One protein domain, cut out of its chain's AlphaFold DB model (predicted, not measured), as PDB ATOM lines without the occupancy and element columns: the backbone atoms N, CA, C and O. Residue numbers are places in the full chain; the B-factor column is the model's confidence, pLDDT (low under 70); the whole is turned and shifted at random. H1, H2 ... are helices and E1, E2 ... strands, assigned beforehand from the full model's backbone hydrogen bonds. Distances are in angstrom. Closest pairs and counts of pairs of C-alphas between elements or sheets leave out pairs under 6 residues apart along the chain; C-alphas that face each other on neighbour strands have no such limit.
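This is residues 28 to 157 of the 160 residues of the protein "Nucleotidyl transferase AbiEii toxin, Type IV TA system" of Rhizobium sp. NFR07 (UniProt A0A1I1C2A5). A strongly twisted sheet of five strands makes a wall, and two helices that stay apart from each other pack on it, H1 slantwise over E5 and H2 along E4, in two layers, helices on one face of a sheet. Long loops run out from the sheet, and residues 60 to 66 stick out. The printed part has 130 residues, with two named helices and five named strands in the order H1 E1 E2 H2 E3 E4 E5. The sheet is mixed, ordered E1 E2 E5 E4 E3; the class is mixed, helices and strands, with under half of the residues, 64 of 130, in named elements. The whole is compact, with a radius of gyration of the C-alphas of 15.3 A and spans of 46 by 33 by 25 A.

H1, residues 28 to 44, begins at C-alpha 28 (253.635, 264.040, 286.428) and is 24.3 A long. E1 is residues 49 to 51, and E2 is residues 70 to 75, 14.8 A long. H2, residues 92 to 108, is 24.0 A long and begins at C-alpha 92 (263.103, 224.965, 288.234). E3 is residues 114 to 120, 15.6 A; E4 is residues 130 to 137, 22.9 A; E5 is residues 151 to 156, 15.8 A, ending at C-alpha 156 (266.043, 241.877, 288.677).

E1 and E3 are the edge strands. E1 and E2 form an antiparallel hairpin, with N 74 and O 50 2.7 A apart. E2 and E5 are parallel at 37 degrees, with N 71 and O 152 2.8 A apart. E3, E4 and E5 form a meander, each strand the antiparallel neighbour of the one before; N 133 and O 153 of E4 and E5 are 2.9 A apart, and N 118 and O 134 of E3 and E4 are 2.9 A apart. H1 is on the sheet at a height of 7.8 A, over E5 and slantwise to the strands, at 49 degrees to E5 on the local plane; the closest C-alphas of H1 and E5, Ile 35 and Val 151, are 6.2 A apart. H2 is on the sheet at a height of 9.8 A, over E4 and along the strands, at 15 degrees to E4 on the local plane; with 2 C-alphas falling on E5, it is only just not over E5. The closest C-alphas of H2 and E4, Ala 106 and Val 133, are 6.0 A apart. H1 and H2 are apart. In both helices every O i to N i+4 pair is within hydrogen-bond range.

The C-alphas farthest apart, Asn 88 and Gly 142, are 47.9 A apart. The printed part has no cut. The links E1 to E2, E2 to H2 and E4 to E5 are long. Mean pLDDT of the printed part is 86.8, with residues 53 to 68 and 143 to 145 under 70.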
ATOM      1  N   LEU A  28     252.270 264.485 286.749       86.06
ATOM      2  CA  LEU A  28     253.635 264.040 286.428       86.06
ATOM      3  C   LEU A  28     254.606 264.345 287.573       86.06
ATOM      4  O   LEU A  28     255.455 263.518 287.884       86.06
ATOM      5  N   VAL A  29     254.455 265.504 288.225       87.81
ATOM      6  CA  VAL A  29     255.242 265.855 289.423       87.81
ATOM      7  C   VAL A  29     254.907 264.916 290.573       87.81
ATOM      8  O   VAL A  29     255.800 264.471 291.282       87.81
ATOM      9  N   GLU A  30     253.627 264.588 290.747       90.31
ATOM     10  CA  GLU A  30     253.195 263.604 291.733       90.31
ATOM     11  C   GLU A  30     253.856 262.246 291.497       90.31
ATOM     12  O   GLU A  30     254.404 261.648 292.420       90.31
ATOM     13  N   LYS A  31     253.824 261.766 290.254       87.88
ATOM     14  CA  LYS A  31     254.418 260.484 289.890       87.88
ATOM     15  C   LYS A  31     255.930 260.471 290.149       87.88
ATOM     16  O   LYS A  31     256.427 259.521 290.747       87.88
ATOM     17  N   ASP A  32     256.638 261.534 289.765       86.56
ATOM     18  CA  ASP A  32     258.076 261.700 290.025       86.56
ATOM     19  C   ASP A  32     258.388 261.724 291.529       86.56
ATOM     20  O   ASP A  32     259.289 261.024 291.995       86.56
ATOM     21  N   TYR A  33     257.574 262.442 292.312       90.50
ATOM     22  CA  TYR A  33     257.679 262.461 293.768       90.50
ATOM     23  C   TYR A  33     257.586 261.051 294.354       90.50
ATOM     24  O   TYR A  33     258.455 260.660 295.130       90.50
ATOM     25  N   TRP A  34     256.576 260.267 293.969       92.44
ATOM     26  CA  TRP A  34     256.405 258.917 294.507       92.44
ATOM     27  C   TRP A  34     257.491 257.947 294.050       92.44
ATOM     28  O   TRP A  34     257.899 257.106 294.847       92.44
ATOM     29  N   ILE A  35     258.010 258.080 292.827       90.81
ATOM     30  CA  ILE A  35     259.179 257.317 292.363       90.81
ATOM     31  C   ILE A  35     260.378 257.593 293.276       90.81
ATOM     32  O   ILE A  35     260.956 256.664 293.840       90.81
ATOM     33  N   MET A  36     260.712 258.868 293.484       90.12
ATOM     34  CA  MET A  36     261.831 259.261 294.343       90.12
ATOM     35  C   MET A  36     261.619 258.857 295.801       90.12
ATOM     36  O   MET A  36     262.556 258.412 296.465       90.12
ATOM     37  N   HIS A  37     260.387 258.967 296.293       92.88
ATOM     38  CA  HIS A  37     260.013 258.560 297.643       92.88
ATOM     39  C   HIS A  37     260.139 257.045 297.840       92.88
ATOM     40  O   HIS A  37     260.624 256.604 298.880       92.88
ATOM     41  N   CYS A  38     259.796 256.242 296.824       94.31
ATOM     42  CA  CYS A  38     260.021 254.797 296.846       94.31
ATOM     43  C   CYS A  38     261.517 254.467 296.912       94.31
ATOM     44  O   CYS A  38     261.925 253.693 297.772       94.31
ATOM     45  N   LEU A  39     262.351 255.088 296.068       93.31
ATOM     46  CA  LEU A  39     263.807 254.879 296.088       93.31
ATOM     47  C   LEU A  39     264.426 255.256 297.438       93.31
ATOM     48  O   LEU A  39     265.251 254.519 297.977       93.31
ATOM     49  N   TYR A  40     263.992 256.378 298.012       92.44
ATOM     50  CA  TYR A  40     264.407 256.783 299.350       92.44
ATOM     51  C   TYR A  40     263.963 255.772 300.416       92.44
ATOM     52  O   TYR A  40     264.758 255.405 301.278       92.44
ATOM     53  N   GLY A  41     262.724 255.280 300.343       95.06
ATOM     54  CA  GLY A  41     262.208 254.260 301.252       95.06
ATOM     55  C   GLY A  41     262.992 252.947 301.185       95.06
ATOM     56  O   GLY A  41     263.358 252.414 302.229       95.06
ATOM     57  N   LEU A  42     263.343 252.474 299.984       95.31
ATOM     58  CA  LEU A  42     264.223 251.309 299.807       95.31
ATOM     59  C   LEU A  42     265.591 251.530 300.474       95.31
ATOM     60  O   LEU A  42     266.107 250.632 301.136       95.31
ATOM     61  N   GLN A  43     266.147 252.743 300.372       94.12
ATOM     62  CA  GLN A  43     267.394 253.102 301.050       94.12
ATOM     63  C   GLN A  43     267.242 253.107 302.582       94.12
ATOM     64  O   GLN A  43     268.156 252.674 303.280       94.12
ATOM     65  N   GLN A  44     266.107 253.571 303.124       94.62
ATOM     66  CA  GLN A  44     265.844 253.535 304.573       94.62
ATOM     67  C   GLN A  44     265.665 252.109 305.110       94.62
ATOM     68  O   GLN A  44     265.922 251.866 306.285       94.62
ATOM     69  N   LEU A  45     265.261 251.169 304.253       94.81
ATOM     70  CA  LEU A  45     265.228 249.735 304.549       94.81
ATOM     71  C   LEU A  45     266.603 249.059 304.397       94.81
ATOM     72  O   LEU A  45     266.684 247.836 304.465       94.81
ATOM     73  N   GLU A  46     267.667 249.834 304.156       95.25
ATOM     74  CA  GLU A  46     269.042 249.358 303.951       95.25
ATOM     75  C   GLU A  46     269.184 248.353 302.788       95.25
ATOM     76  O   GLU A  46     270.164 247.606 302.706       95.25
ATOM     77  N   MET A  47     268.227 248.354 301.852       94.19
ATOM     78  CA  MET A  47     268.276 247.493 300.674       94.19
ATOM     79  C   MET A  47     269.436 247.911 299.771       94.19
ATOM     80  O   MET A  47     269.598 249.090 299.453       94.19
ATOM     81  N   GLN A  48     270.232 246.936 299.334       93.62
ATOM     82  CA  GLN A  48     271.288 247.161 298.351       93.62
ATOM     83  C   GLN A  48     270.679 247.081 296.955       93.62
ATOM     84  O   GLN A  48     270.142 246.041 296.562       93.62
ATOM     85  N   PHE A  49     270.712 248.197 296.228       93.12
ATOM     86  CA  PHE A  49     270.126 248.266 294.899       93.12
ATOM     87  C   PHE A  49     270.862 249.215 293.956       93.12
ATOM     88  O   PHE A  49     271.481 250.192 294.373       93.12
ATOM     89  N   GLU A  50     270.716 248.948 292.663       90.56
ATOM     90  CA  GLU A  50     271.226 249.771 291.569       90.56
ATOM     91  C   GLU A  50     270.120 249.996 290.535       90.56
ATOM     92  O   GLU A  50     269.348 249.088 290.237       90.56
ATOM     93  N   LEU A  51     270.023 251.196 289.964       86.62
ATOM     94  CA  LEU A  51     269.058 251.454 288.893       86.62
ATOM     95  C   LEU A  51     269.538 250.837 287.577       86.62
ATOM     96  O   LEU A  51     270.706 250.963 287.209       86.62
ATOM     97  N   LYS A  52     268.614 250.209 286.848       76.75
ATOM     98  CA  LYS A  52     268.852 249.645 285.521       76.75
ATOM     99  C   LYS A  52     268.353 250.614 284.432       76.75
ATOM    100  O   LYS A  52     267.336 251.277 284.586       76.75
ATOM    101  N   GLY A  53     269.070 250.693 283.314       62.91
ATOM    102  CA  GLY A  53     268.631 251.288 282.056       62.91
ATOM    103  C   GLY A  53     268.663 252.811 282.017       62.91
ATOM    104  O   GLY A  53     268.939 253.489 282.999       62.91
ATOM    105  N   GLY A  54     268.391 253.376 280.833       50.25
ATOM    106  CA  GLY A  54     268.390 254.819 280.546       50.25
ATOM    107  C   GLY A  54     267.252 255.609 281.205       50.25
ATOM    108  O   GLY A  54     266.763 256.576 280.607       50.25
ATOM    109  N   THR A  55     266.833 255.188 282.396       50.41
ATOM    110  CA  THR A  55     265.894 255.827 283.314       50.41
ATOM    111  C   THR A  55     266.575 257.053 283.904       50.41
ATOM    112  O   THR A  55     266.897 257.154 285.083       50.41
ATOM    113  N   SER A  56     266.848 258.025 283.036       41.59
ATOM    114  CA  SER A  56     266.993 259.392 283.487       41.59
ATOM    115  C   SER A  56     265.645 259.743 284.110       41.59
ATOM    116  O   SER A  56     264.673 259.945 283.383       41.59
ATOM    117  N   LEU A  57     265.602 259.808 285.444       50.78
ATOM    118  CA  LEU A  57     264.521 260.413 286.239       50.78
ATOM    119  C   LEU A  57     264.001 261.717 285.602       50.78
ATOM    120  O   LEU A  57     262.826 262.041 285.677       50.78
ATOM    121  N   PHE A  58     264.855 262.396 284.834       46.16
ATOM    122  CA  PHE A  58     264.470 263.369 283.824       46.16
ATOM    123  C   PHE A  58     264.994 262.979 282.432       46.16
ATOM    124  O   PHE A  58     266.160 263.215 282.126       46.16
ATOM    125  N   LYS A  59     264.129 262.543 281.505       47.53
ATOM    126  CA  LYS A  59     264.313 262.883 280.075       47.53
ATOM    127  C   LYS A  59     263.624 264.211 279.776       47.53
ATOM    128  O   LYS A  59     262.798 264.348 278.878       47.53
ATOM    129  N   GLY A  60     264.003 265.221 280.554       43.28
ATOM    130  CA  GLY A  60     263.867 266.605 280.149       43.28
ATOM    131  C   GLY A  60     264.821 266.840 278.988       43.28
ATOM    132  O   GLY A  60     266.020 266.932 279.192       43.28
ATOM    133  N   TYR A  61     264.283 266.806 277.777       39.56
ATOM    134  CA  TYR A  61     264.505 267.736 276.669       39.56
ATOM    135  C   TYR A  61     264.078 267.015 275.398       39.56
ATOM    136  O   TYR A  61     264.819 266.200 274.866       39.56
ATOM    137  N   ARG A  62     262.855 267.346 274.953       45.88
ATOM    138  CA  ARG A  62     262.378 267.307 273.563       45.88
ATOM    139  C   ARG A  62     262.880 266.103 272.758       45.88
ATOM    140  O   ARG A  62     264.003 266.158 272.291       45.88
ATOM    141  N   ILE A  63     262.024 265.109 272.496       42.72
ATOM    142  CA  ILE A  63     261.807 264.561 271.133       42.72
ATOM    143  C   ILE A  63     260.819 263.374 271.119       42.72
ATOM    144  O   ILE A  63     260.166 263.209 270.100       42.72
ATOM    145  N   ILE A  64     260.566 262.621 272.206       40.97
ATOM    146  CA  ILE A  64     259.451 261.635 272.251       40.97
ATOM    147  C   ILE A  64     259.054 261.263 273.696       40.97
ATOM    148  O   ILE A  64     259.884 260.825 274.484       40.97
ATOM    149  N   ASN A  65     257.769 261.473 274.012       39.91
ATOM    150  CA  ASN A  65     257.125 261.460 275.332       39.91
ATOM    151  C   ASN A  65     256.765 260.053 275.837       39.91
ATOM    152  O   ASN A  65     255.704 259.542 275.483       39.91
ATOM    153  N   ARG A  66     257.561 259.473 276.737       47.66
ATOM    154  CA  ARG A  66     257.037 258.550 277.757       47.66
ATOM    155  C   ARG A  66     257.736 258.860 279.073       47.66
ATOM    156  O   ARG A  66     258.952 258.724 279.167       47.66
ATOM    157  N   PHE A  67     256.971 259.368 280.032       57.16
ATOM    158  CA  PHE A  67     257.403 259.443 281.423       57.16
ATOM    159  C   PHE A  67     257.672 258.006 281.895       57.16
ATOM    160  O   PHE A  67     256.893 257.116 281.550       57.16
ATOM    161  N   SER A  68     258.776 257.747 282.604       62.59
ATOM    162  CA  SER A  68     259.026 256.399 283.126       62.59
ATOM    163  C   SER A  68     258.156 256.214 284.357       62.59
ATOM    164  O   SER A  68     258.453 256.738 285.422       62.59
ATOM    165  N   GLU A  69     257.023 255.549 284.185       70.94
ATOM    166  CA  GLU A  69     256.101 255.230 285.278       70.94
ATOM    167  C   GLU A  69     256.597 254.074 286.151       70.94
ATOM    168  O   GLU A  69     256.116 253.894 287.274       70.94
ATOM    169  N   ASP A  70     257.546 253.319 285.601       83.50
ATOM    170  CA  ASP A  70     258.119 252.092 286.118       83.50
ATOM    171  C   ASP A  70     259.619 252.338 286.425       83.50
ATOM    172  O   ASP A  70     260.273 253.169 285.775       83.50
ATOM    173  N   ILE A  71     260.149 251.645 287.438       87.81
ATOM    174  CA  ILE A  71     261.543 251.702 287.893       87.81
ATOM    175  C   ILE A  71     262.203 250.359 287.588       87.81
ATOM    176  O   ILE A  71     261.979 249.379 288.298       87.81
ATOM    177  N   ASP A  72     263.063 250.329 286.576       89.31
ATOM    178  CA  ASP A  72     263.974 249.209 286.357       89.31
ATOM    179  C   ASP A  72     265.063 249.218 287.441       89.31
ATOM    180  O   ASP A  72     265.841 250.174 287.562       89.31
ATOM    181  N   ILE A  73     265.127 248.166 288.257       90.81
ATOM    182  CA  ILE A  73     265.991 248.134 289.442       90.81
ATOM    183  C   ILE A  73     266.644 246.765 289.642       90.81
ATOM    184  O   ILE A  73     266.059 245.705 289.429       90.81
ATOM    185  N   CYS A  74     267.911 246.770 290.035       93.44
ATOM    186  CA  CYS A  74     268.627 245.609 290.538       93.44
ATOM    187  C   CYS A  74     268.562 245.643 292.054       93.44
ATOM    188  O   CYS A  74     269.054 246.606 292.622       93.44
ATOM    189  N   ILE A  75     267.986 244.635 292.703       94.31
ATOM    190  CA  ILE A  75     267.978 244.548 294.168       94.31
ATOM    191  C   ILE A  75     268.687 243.260 294.558       94.31
ATOM    192  O   ILE A  75     268.333 242.184 294.069       94.31
ATOM    193  N   GLU A  76     269.693 243.365 295.423       94.62
ATOM    194  CA  GLU A  76     270.409 242.198 295.924       94.62
ATOM    195  C   GLU A  76     269.526 241.410 296.904       94.62
ATOM    196  O   GLU A  76     269.037 241.969 297.892       94.62
ATOM    197  N   PRO A  77     269.307 240.103 296.676       95.31
ATOM    198  CA  PRO A  77     268.583 239.277 297.629       95.31
ATOM    199  C   PRO A  77     269.354 239.113 298.936       95.31
ATOM    200  O   PRO A  77     270.574 238.937 298.894       95.31
ATOM    201  N   PRO A  78     268.666 239.038 300.089       95.12
ATOM    202  CA  PRO A  78     269.316 238.669 301.339       95.12
ATOM    203  C   PRO A  78     270.053 237.331 301.206       95.12
ATOM    204  O   PRO A  78     269.476 236.347 300.731       95.12
ATOM    205  N   GLU A  79     271.298 237.254 301.686       94.31
ATOM    206  CA  GLU A  79     272.130 236.043 301.570       94.31
ATOM    207  C   GLU A  79     271.432 234.788 302.122       94.31
ATOM    208  O   GLU A  79     271.537 233.703 301.545       94.31
ATOM    209  N   VAL A  80     270.656 234.951 303.201       95.38
ATOM    210  CA  VAL A  80     269.891 233.881 303.863       95.38
ATOM    211  C   VAL A  80     268.878 233.195 302.940       95.38
ATOM    212  O   VAL A  80     268.546 232.031 303.157       95.38
ATOM    213  N   MET A  81     268.413 233.871 301.887       96.06
ATOM    214  CA  MET A  81     267.495 233.288 300.905       96.06
ATOM    215  C   MET A  81     268.191 232.383 299.890       96.06
ATOM    216  O   MET A  81     267.533 231.594 299.215       96.06
ATOM    217  N   GLY A  82     269.516 232.489 299.747       96.44
ATOM    218  CA  GLY A  82     270.293 231.637 298.848       96.44
ATOM    219  C   GLY A  82     269.886 231.729 297.371       96.44
ATOM    220  O   GLY A  82     270.098 230.766 296.623       96.44
ATOM    221  N   VAL A  83     269.303 232.857 296.944       96.81
ATOM    222  CA  VAL A  83     268.755 233.048 295.592       96.81
ATOM    223  C   VAL A  83     269.854 232.887 294.545       96.81
ATOM    224  O   VAL A  83     270.911 233.514 294.598       96.81
ATOM    225  N   LYS A  84     269.611 232.025 293.554       95.75
ATOM    226  CA  LYS A  84     270.574 231.731 292.488       95.75
ATOM    227  C   LYS A  84     270.300 232.601 291.261       95.75
ATOM    228  O   LYS A  84     269.313 232.393 290.558       95.75
ATOM    229  N   THR A  85     271.207 233.540 290.978       93.25
ATOM    230  CA  THR A  85     271.019 234.592 289.954       93.25
ATOM    231  C   THR A  85     271.963 234.487 288.752       93.25
ATOM    232  O   THR A  85     271.609 234.921 287.663       93.25
ATOM    233  N   GLY A  86     273.126 233.844 288.907       90.88
ATOM    234  CA  GLY A  86     274.102 233.659 287.823       90.88
ATOM    235  C   GLY A  86     273.544 233.079 286.501       90.88
ATOM    236  O   GLY A  86     272.503 232.412 286.490       90.88
ATOM    237  N   PRO A  87     274.243 233.284 285.370       87.56
ATOM    238  CA  PRO A  87     273.726 233.010 284.021       87.56
ATOM    239  C   PRO A  87     273.328 231.541 283.802       87.56
ATOM    240  O   PRO A  87     272.313 231.256 283.173       87.56
ATOM    241  N   ASN A  88     274.046 230.601 284.422       90.56
ATOM    242  CA  ASN A  88     273.779 229.160 284.305       90.56
ATOM    243  C   ASN A  88     272.723 228.635 285.303       90.56
ATOM    244  O   ASN A  88     272.450 227.433 285.364       90.56
ATOM    245  N   HIS A  89     272.125 229.505 286.123       92.75
ATOM    246  CA  HIS A  89     271.143 229.116 287.130       92.75
ATOM    247  C   HIS A  89     269.711 229.102 286.574       92.75
ATOM    248  O   HIS A  89     268.909 229.975 286.895       92.75
ATOM    249  N   ASP A  90     269.351 228.052 285.828       92.56
ATOM    250  CA  ASP A  90     268.020 227.964 285.186       92.56
ATOM    251  C   ASP A  90     267.169 226.726 285.538       92.56
ATOM    252  O   ASP A  90     266.090 226.508 284.995       92.56
ATOM    253  N   LYS A  91     267.611 225.907 286.498       96.50
ATOM    254  CA  LYS A  91     266.793 224.804 287.026       96.50
ATOM    255  C   LYS A  91     265.480 225.337 287.634       96.50
ATOM    256  O   LYS A  91     265.503 226.436 288.195       96.50
ATOM    257  N   PRO A  92     264.383 224.550 287.646       96.94
ATOM    258  CA  PRO A  92     263.103 224.965 288.234       96.94
ATOM    259  C   PRO A  92     263.223 225.535 289.655       96.94
ATOM    260  O   PRO A  92     262.687 226.602 289.926       96.94
ATOM    261  N   ALA A  93     264.039 224.917 290.515       96.94
ATOM    262  CA  ALA A  93     264.289 225.406 291.874       96.94
ATOM    263  C   ALA A  93     264.933 226.808 291.925       96.94
ATOM    264  O   ALA A  93     264.698 227.567 292.857       96.94
ATOM    265  N   HIS A  94     265.747 227.184 290.929       96.88
ATOM    266  CA  HIS A  94     266.324 228.531 290.863       96.88
ATOM    267  C   HIS A  94     265.272 229.570 290.469       96.88
ATOM    268  O   HIS A  94     265.270 230.670 291.013       96.88
ATOM    269  N   ARG A  95     264.382 229.214 289.533       96.56
ATOM    270  CA  ARG A  95     263.259 230.060 289.112       96.56
ATOM    271  C   ARG A  95     262.299 230.294 290.276       96.56
ATOM    272  O   ARG A  95     261.953 231.434 290.557       96.56
ATOM    273  N   GLU A  96     261.960 229.231 291.000       97.06
ATOM    274  CA  GLU A  96     261.127 229.300 292.201       97.06
ATOM    275  C   GLU A  96     261.780 230.138 293.308       97.06
ATOM    276  O   GLU A  96     261.118 230.990 293.890       97.06
ATOM    277  N   GLY A  97     263.092 229.994 293.530       97.94
ATOM    278  CA  GLY A  97     263.827 230.842 294.474       97.94
ATOM    279  C   GLY A  97     263.804 232.331 294.108       97.94
ATOM    280  O   GLY A  97     263.666 233.175 294.989       97.94
ATOM    281  N   ARG A  98     263.889 232.675 292.815       97.81
ATOM    282  CA  ARG A  98     263.754 234.071 292.361       97.81
ATOM    283  C   ARG A  98     262.324 234.590 292.503       97.81
ATOM    284  O   ARG A  98     262.140 235.707 292.967       97.81
ATOM    285  N   LYS A  99     261.314 233.772 292.188       97.75
ATOM    286  CA  LYS A  99     259.910 234.121 292.444       97.75
ATOM    287  C   LYS A  99     259.668 234.403 293.931       97.75
ATOM    288  O   LYS A  99     259.097 235.436 294.262       97.75
ATOM    289  N   ALA A 100     260.144 233.519 294.810       98.19
ATOM    290  CA  ALA A 100     260.015 233.668 296.257       98.19
ATOM    291  C   ALA A 100     260.694 234.945 296.777       98.19
ATOM    292  O   ALA A 100     260.183 235.575 297.695       98.19
ATOM    293  N   PHE A 101     261.807 235.361 296.166       98.25
ATOM    294  CA  PHE A 101     262.431 236.648 296.469       98.25
ATOM    295  C   PHE A 101     261.522 237.837 296.140       98.25
ATOM    296  O   PHE A 101     261.413 238.747 296.954       98.25
ATOM    297  N   TYR A 102     260.848 237.837 294.989       98.38
ATOM    298  CA  TYR A 102     259.923 238.922 294.659       98.38
ATOM    299  C   TYR A 102     258.708 238.939 295.584       98.38
ATOM    300  O   TYR A 102     258.293 240.011 296.019       98.38
ATOM    301  N   ASP A 103     258.163 237.766 295.915       98.38
ATOM    302  CA  ASP A 103     257.059 237.643 296.873       98.38
ATOM    303  C   ASP A 103     257.481 238.205 298.246       98.38
ATOM    304  O   ASP A 103     256.798 239.061 298.803       98.38
ATOM    305  N   TRP A 104     258.674 237.837 298.726       98.19
ATOM    306  CA  TRP A 104     259.262 238.411 299.937       98.19
ATOM    307  C   TRP A 104     259.481 239.923 299.845       98.19
ATOM    308  O   TRP A 104     259.252 240.630 300.824       98.19
ATOM    309  N   LEU A 105     259.919 240.436 298.693       97.81
ATOM    310  CA  LEU A 105     260.128 241.866 298.492       97.81
ATOM    311  C   LEU A 105     258.807 242.630 298.669       97.81
ATOM    312  O   LEU A 105     258.776 243.635 299.378       97.81
ATOM    313  N   ALA A 106     257.711 242.124 298.098       98.19
ATOM    314  CA  ALA A 106     256.380 242.710 298.257       98.19
ATOM    315  C   ALA A 106     255.877 242.673 299.714       98.19
ATOM    316  O   ALA A 106     255.195 243.600 300.145       98.19
ATOM    317  N   GLU A 107     256.234 241.637 300.477       97.88
ATOM    318  CA  GLU A 107     255.893 241.511 301.903       97.88
ATOM    319  C   GLU A 107     256.782 242.364 302.822       97.88
ATOM    320  O   GLU A 107     256.355 242.762 303.906       97.88
ATOM    321  N   THR A 108     258.024 242.628 302.410       96.94
ATOM    322  CA  THR A 108     259.045 243.277 303.247       96.94
ATOM    323  C   THR A 108     259.078 244.782 303.076       96.94
ATOM    324  O   THR A 108     259.371 245.500 304.033       96.94
ATOM    325  N   ILE A 109     258.823 245.283 301.865       97.06
ATOM    326  CA  ILE A 109     258.836 246.722 301.628       97.06
ATOM    327  C   ILE A 109     257.770 247.376 302.511       97.06
ATOM    328  O   ILE A 109     256.589 247.052 302.457       97.06
ATOM    329  N   THR A 110     258.192 248.364 303.289       95.62
ATOM    330  CA  THR A 110     257.303 249.265 304.020       95.62
ATOM    331  C   THR A 110     257.822 250.684 303.860       95.62
ATOM    332  O   THR A 110     258.943 250.978 304.270       95.62
ATOM    333  N   ILE A 111     257.025 251.560 303.252       95.31
ATOM    334  CA  ILE A 111     257.405 252.943 302.944       95.31
ATOM    335  C   ILE A 111     256.260 253.864 303.371       95.31
ATOM    336  O   ILE A 111     255.094 253.575 303.096       95.31
ATOM    337  N   ASP A 112     256.585 254.967 304.050       93.56
ATOM    338  CA  ASP A 112     255.593 255.943 304.519       93.56
ATOM    339  C   ASP A 112     254.711 256.442 303.363       93.56
ATOM    340  O   ASP A 112     255.208 256.794 302.293       93.56
ATOM    341  N   GLY A 113     253.395 256.460 303.567       93.38
ATOM    342  CA  GLY A 113     252.417 256.881 302.561       93.38
ATOM    343  C   GLY A 113     252.060 255.859 301.473       93.38
ATOM    344  O   GLY A 113     251.076 256.081 300.760       93.38
ATOM    345  N   ILE A 114     252.772 254.731 301.370       96.00
ATOM    346  CA  ILE A 114     252.347 253.602 300.530       96.00
ATOM    347  C   ILE A 114     251.185 252.875 301.222       96.00
ATOM    348  O   ILE A 114     251.261 252.510 302.394       96.00
ATOM    349  N   LYS A 115     250.074 252.701 300.500       96.00
ATOM    350  CA  LYS A 115     248.823 252.104 300.993       96.00
ATOM    351  C   LYS A 115     248.793 250.589 300.881       96.00
ATOM    352  O   LYS A 115     248.273 249.924 301.771       96.00
ATOM    353  N   SER A 116     249.267 250.070 299.758       97.00
ATOM    354  CA  SER A 116     249.325 248.640 299.485       97.00
ATOM    355  C   SER A 116     250.486 248.345 298.552       97.00
ATOM    356  O   SER A 116     250.922 249.204 297.782       97.00
ATOM    357  N   ILE A 117     251.001 247.128 298.664       97.94
ATOM    358  CA  ILE A 117     252.100 246.620 297.856       97.94
ATOM    359  C   ILE A 117     251.664 245.259 297.349       97.94
ATOM    360  O   ILE A 117     251.157 244.441 298.117       97.94
ATOM    361  N   GLU A 118     251.806 245.044 296.049       97.38
ATOM    362  CA  GLU A 118     251.302 243.848 295.388       97.38
ATOM    363  C   GLU A 118     252.341 243.287 294.426       97.38
ATOM    364  O   GLU A 118     253.138 244.015 293.826       97.38
ATOM    365  N   ARG A 119     252.312 241.965 294.260       97.62
ATOM    366  CA  ARG A 119     253.037 241.305 293.180       97.62
ATOM    367  C   ARG A 119     252.320 241.562 291.871       97.62
ATOM    368  O   ARG A 119     251.193 241.117 291.684       97.62
ATOM    369  N   ASP A 120     253.009 242.240 290.966       96.19
ATOM    370  CA  ASP A 120     252.529 242.478 289.615       96.19
ATOM    371  C   ASP A 120     253.147 241.446 288.672       96.19
ATOM    372  O   ASP A 120     254.170 241.672 288.021       96.19
ATOM    373  N   THR A 121     252.552 240.252 288.670       95.81
ATOM    374  CA  THR A 121     253.094 239.094 287.951       95.81
ATOM    375  C   THR A 121     253.008 239.231 286.432       95.81
ATOM    376  O   THR A 121     253.597 238.421 285.724       95.81
ATOM    377  N   GLU A 122     252.298 240.239 285.908       93.56
ATOM    378  CA  GLU A 122     252.297 240.547 284.471       93.56
ATOM    379  C   GLU A 122     253.685 240.984 283.974       93.56
ATOM    380  O   GLU A 122     253.992 240.832 282.793       93.56
ATOM    381  N   PHE A 123     254.538 241.475 284.882       90.75
ATOM    382  CA  PHE A 123     255.912 241.904 284.605       90.75
ATOM    383  C   PHE A 123     256.955 240.848 284.990       90.75
ATOM    384  O   PHE A 123     258.159 241.099 284.931       90.75
ATOM    385  N   ASP A 124     256.520 239.649 285.376       94.62
ATOM    386  CA  ASP A 124     257.435 238.533 285.565       94.62
ATOM    387  C   ASP A 124     257.829 237.951 284.205       94.62
ATOM    388  O   ASP A 124     256.983 237.629 283.368       94.62
ATOM    389  N   ASN A 125     259.129 237.738 283.990       93.31
ATOM    390  CA  ASN A 125     259.563 236.932 282.852       93.31
ATOM    391  C   ASN A 125     259.509 235.431 283.180       93.31
ATOM    392  O   ASN A 125     259.564 235.029 284.340       93.31
ATOM    393  N   GLU A 126     259.477 234.573 282.155       91.44
ATOM    394  CA  GLU A 126     259.326 233.109 282.306       91.44
ATOM    395  C   GLU A 126     260.380 232.447 283.216       91.44
ATOM    396  O   GLU A 126     260.181 231.355 283.756       91.44
ATOM    397  N   SER A 127     261.539 233.090 283.357       91.81
ATOM    398  CA  SER A 127     262.656 232.608 284.169       91.81
ATOM    399  C   SER A 127     262.750 233.297 285.532       91.81
ATOM    400  O   SER A 127     263.664 232.984 286.295       91.81
ATOM    401  N   TYR A 128     261.848 234.227 285.853       95.56
ATOM    402  CA  TYR A 128     261.914 235.105 287.020       95.56
ATOM    403  C   TYR A 128     263.275 235.794 287.173       95.56
ATOM    404  O   TYR A 128     263.797 235.895 288.272       95.56
ATOM    405  N   ARG A 129     263.926 236.192 286.073       93.50
ATOM    406  CA  ARG A 129     265.128 237.055 286.115       93.50
ATOM    407  C   ARG A 129     264.775 238.543 286.242       93.50
ATOM    408  O   ARG A 129     265.642 239.336 286.606       93.50
ATOM    409  N   SER A 130     263.525 238.867 285.917       93.44
ATOM    410  CA  SER A 130     262.839 240.130 286.173       93.44
ATOM    411  C   SER A 130     261.468 239.804 286.772       93.44
ATOM    412  O   SER A 130     260.883 238.777 286.392       93.44
ATOM    413  N   GLY A 131     260.990 240.628 287.701       95.62
ATOM    414  CA  GLY A 131     259.684 240.486 288.334       95.62
ATOM    415  C   GLY A 131     259.149 241.795 288.908       95.62
ATOM    416  O   GLY A 131     259.913 242.641 289.372       95.62
ATOM    417  N   GLY A 132     257.825 241.958 288.863       96.25
ATOM    418  CA  GLY A 132     257.143 243.211 289.203       96.25
ATOM    419  C   GLY A 132     256.656 243.314 290.652       96.25
ATOM    420  O   GLY A 132     255.918 242.457 291.141       96.25
ATOM    421  N   VAL A 133     256.985 244.401 291.345       97.75
ATOM    422  CA  VAL A 133     256.365 244.764 292.632       97.75
ATOM    423  C   VAL A 133     255.764 246.155 292.512       97.75
ATOM    424  O   VAL A 133     256.479 247.113 292.234       97.75
ATOM    425  N   ARG A 134     254.451 246.286 292.706       97.31
ATOM    426  CA  ARG A 134     253.737 247.557 292.547       97.31
ATOM    427  C   ARG A 134     253.379 248.156 293.901       97.31
ATOM    428  O   ARG A 134     252.768 247.492 294.731       97.31
ATOM    429  N   LEU A 135     253.742 249.420 294.105       97.25
ATOM    430  CA  LEU A 135     253.513 250.185 295.328       97.25
ATOM    431  C   LEU A 135     252.437 251.239 295.072       97.25
ATOM    432  O   LEU A 135     252.646 252.194 294.321       97.25
ATOM    433  N   TYR A 136     251.276 251.082 295.695       96.19
ATOM    434  CA  TYR A 136     250.150 251.996 295.539       96.19
ATOM    435  C   TYR A 136     250.175 253.093 296.595       96.19
ATOM    436  O   TYR A 136     250.356 252.828 297.779       96.19
ATOM    437  N   TYR A 137     249.907 254.326 296.185       93.56
ATOM    438  CA  TYR A 137     249.870 255.497 297.056       93.56
ATOM    439  C   TYR A 137     248.533 256.241 296.942       93.56
ATOM    440  O   TYR A 137     247.710 255.964 296.067       93.56
ATOM    441  N   ALA A 138     248.272 257.172 297.864       91.25
ATOM    442  CA  ALA A 138     247.132 258.078 297.736       91.25
ATOM    443  C   ALA A 138     247.427 259.134 296.667       91.25
ATOM    444  O   ALA A 138     248.344 259.925 296.867       91.25
ATOM    445  N   GLU A 139     246.635 259.198 295.598       89.56
ATOM    446  CA  GLU A 139     246.707 260.342 294.686       89.56
ATOM    447  C   GLU A 139     246.282 261.624 295.421       89.56
ATOM    448  O   GLU A 139     245.169 261.730 295.946       89.56
ATOM    449  N   ALA A 140     247.186 262.594 295.482       88.81
ATOM    450  CA  ALA A 140     246.982 263.918 296.047       88.81
ATOM    451  C   ALA A 140     246.418 264.889 294.998       88.81
ATOM    452  O   ALA A 140     245.654 265.805 295.323       88.81
ATOM    453  N   ILE A 141     246.753 264.690 293.719       84.50
ATOM    454  CA  ILE A 141     246.145 265.409 292.607       84.50
ATOM    455  C   ILE A 141     244.888 264.643 292.180       84.50
ATOM    456  O   ILE A 141     244.945 263.725 291.379       84.50
ATOM    457  N   GLY A 142     243.720 265.049 292.693       70.81
ATOM    458  CA  GLY A 142     242.410 264.434 292.394       70.81
ATOM    459  C   GLY A 142     241.889 264.614 290.956       70.81
ATOM    460  O   GLY A 142     240.686 264.776 290.749       70.81
ATOM    461  N   VAL A 143     242.775 264.654 289.964       67.56
ATOM    462  CA  VAL A 143     242.439 264.708 288.542       67.56
ATOM    463  C   VAL A 143     242.752 263.342 287.950       67.56
ATOM    464  O   VAL A 143     243.865 262.856 288.101       67.56
ATOM    465  N   ARG A 144     241.784 262.740 287.248       64.56
ATOM    466  CA  ARG A 144     242.011 261.473 286.542       64.56
ATOM    467  C   ARG A 144     243.158 261.645 285.550       64.56
ATOM    468  O   ARG A 144     243.062 262.488 284.658       64.56
ATOM    469  N   SER A 145     244.202 260.848 285.720       68.44
ATOM    470  CA  SER A 145     245.304 260.743 284.774       68.44
ATOM    471  C   SER A 145     245.157 259.468 283.940       68.44
ATOM    472  O   SER A 145     244.431 258.544 284.314       68.44
ATOM    473  N   ASP A 146     245.809 259.439 282.785       75.50
ATOM    474  CA  ASP A 146     246.041 258.242 281.975       75.50
ATOM    475  C   ASP A 146     247.273 257.446 282.444       75.50
ATOM    476  O   ASP A 146     247.621 256.438 281.830       75.50
ATOM    477  N   LEU A 147     247.916 257.883 283.535       76.94
ATOM    478  CA  LEU A 147     249.049 257.198 284.144       76.94
ATOM    479  C   LEU A 147     248.582 255.911 284.833       76.94
ATOM    480  O   LEU A 147     247.516 255.842 285.449       76.94
ATOM    481  N   LYS A 148     249.424 254.884 284.768       82.06
ATOM    482  CA  LYS A 148     249.302 253.661 285.552       82.06
ATOM    483  C   LYS A 148     249.267 254.005 287.040       82.06
ATOM    484  O   LYS A 148     250.045 254.829 287.529       82.06
ATOM    485  N   ALA A 149     248.421 253.299 287.779       87.75
ATOM    486  CA  ALA A 149     248.351 253.424 289.227       87.75
ATOM    487  C   ALA A 149     249.621 252.881 289.916       87.75
ATOM    488  O   ALA A 149     250.182 251.857 289.508       87.75
ATOM    489  N   GLY A 150     250.034 253.557 290.993       92.06
ATOM    490  CA  GLY A 150     251.185 253.174 291.817       92.06
ATOM    491  C   GLY A 150     252.539 253.317 291.115       92.06
ATOM    492  O   GLY A 150     252.615 253.754 289.972       92.06
ATOM    493  N   VAL A 151     253.619 252.954 291.798       93.56
ATOM    494  CA  VAL A 151     254.974 252.838 291.235       93.56
ATOM    495  C   VAL A 151     255.271 251.361 291.015       93.56
ATOM    496  O   VAL A 151     255.129 250.575 291.949       93.56
ATOM    497  N   LEU A 152     255.668 250.969 289.805       94.62
ATOM    498  CA  LEU A 152     256.140 249.609 289.543       94.62
ATOM    499  C   LEU A 152     257.654 249.547 289.740       94.62
ATOM    500  O   LEU A 152     258.383 250.298 289.103       94.62
ATOM    501  N   LEU A 153     258.123 248.628 290.576       94.38
ATOM    502  CA  LEU A 153     259.508 248.175 290.595       94.38
ATOM    503  C   LEU A 153     259.612 246.957 289.679       94.38
ATOM    504  O   LEU A 153     259.087 245.893 290.011       94.38
ATOM    505  N   GLU A 154     260.284 247.106 288.543       94.19
ATOM    506  CA  GLU A 154     260.712 245.974 287.727       94.19
ATOM    507  C   GLU A 154     262.076 245.502 288.251       94.19
ATOM    508  O   GLU A 154     263.139 246.011 287.884       94.19
ATOM    509  N   ALA A 155     262.034 244.572 289.209       94.25
ATOM    510  CA  ALA A 155     263.202 244.126 289.952       94.25
ATOM    511  C   ALA A 155     263.904 242.950 289.259       94.25
ATOM    512  O   ALA A 155     263.288 241.947 288.898       94.25
ATOM    513  N   GLY A 156     265.230 242.996 289.159       93.25
ATOM    514  CA  GLY A 156     266.043 241.877 288.677       93.25
ATOM    515  C   GLY A 156     267.404 241.787 289.361       93.25
ATOM    516  O   GLY A 156     267.639 242.436 290.370       93.25
ATOM    517  N   PHE A 157     268.322 241.013 288.769       91.38
ATOM    518  CA  PHE A 157     269.583 240.629 289.444       91.38
ATOM    519  C   PHE A 157     270.887 241.007 288.729       91.38
ATOM    520  O   PHE A 157     271.959 240.830 289.293       91.38
TER     521      PHE A 157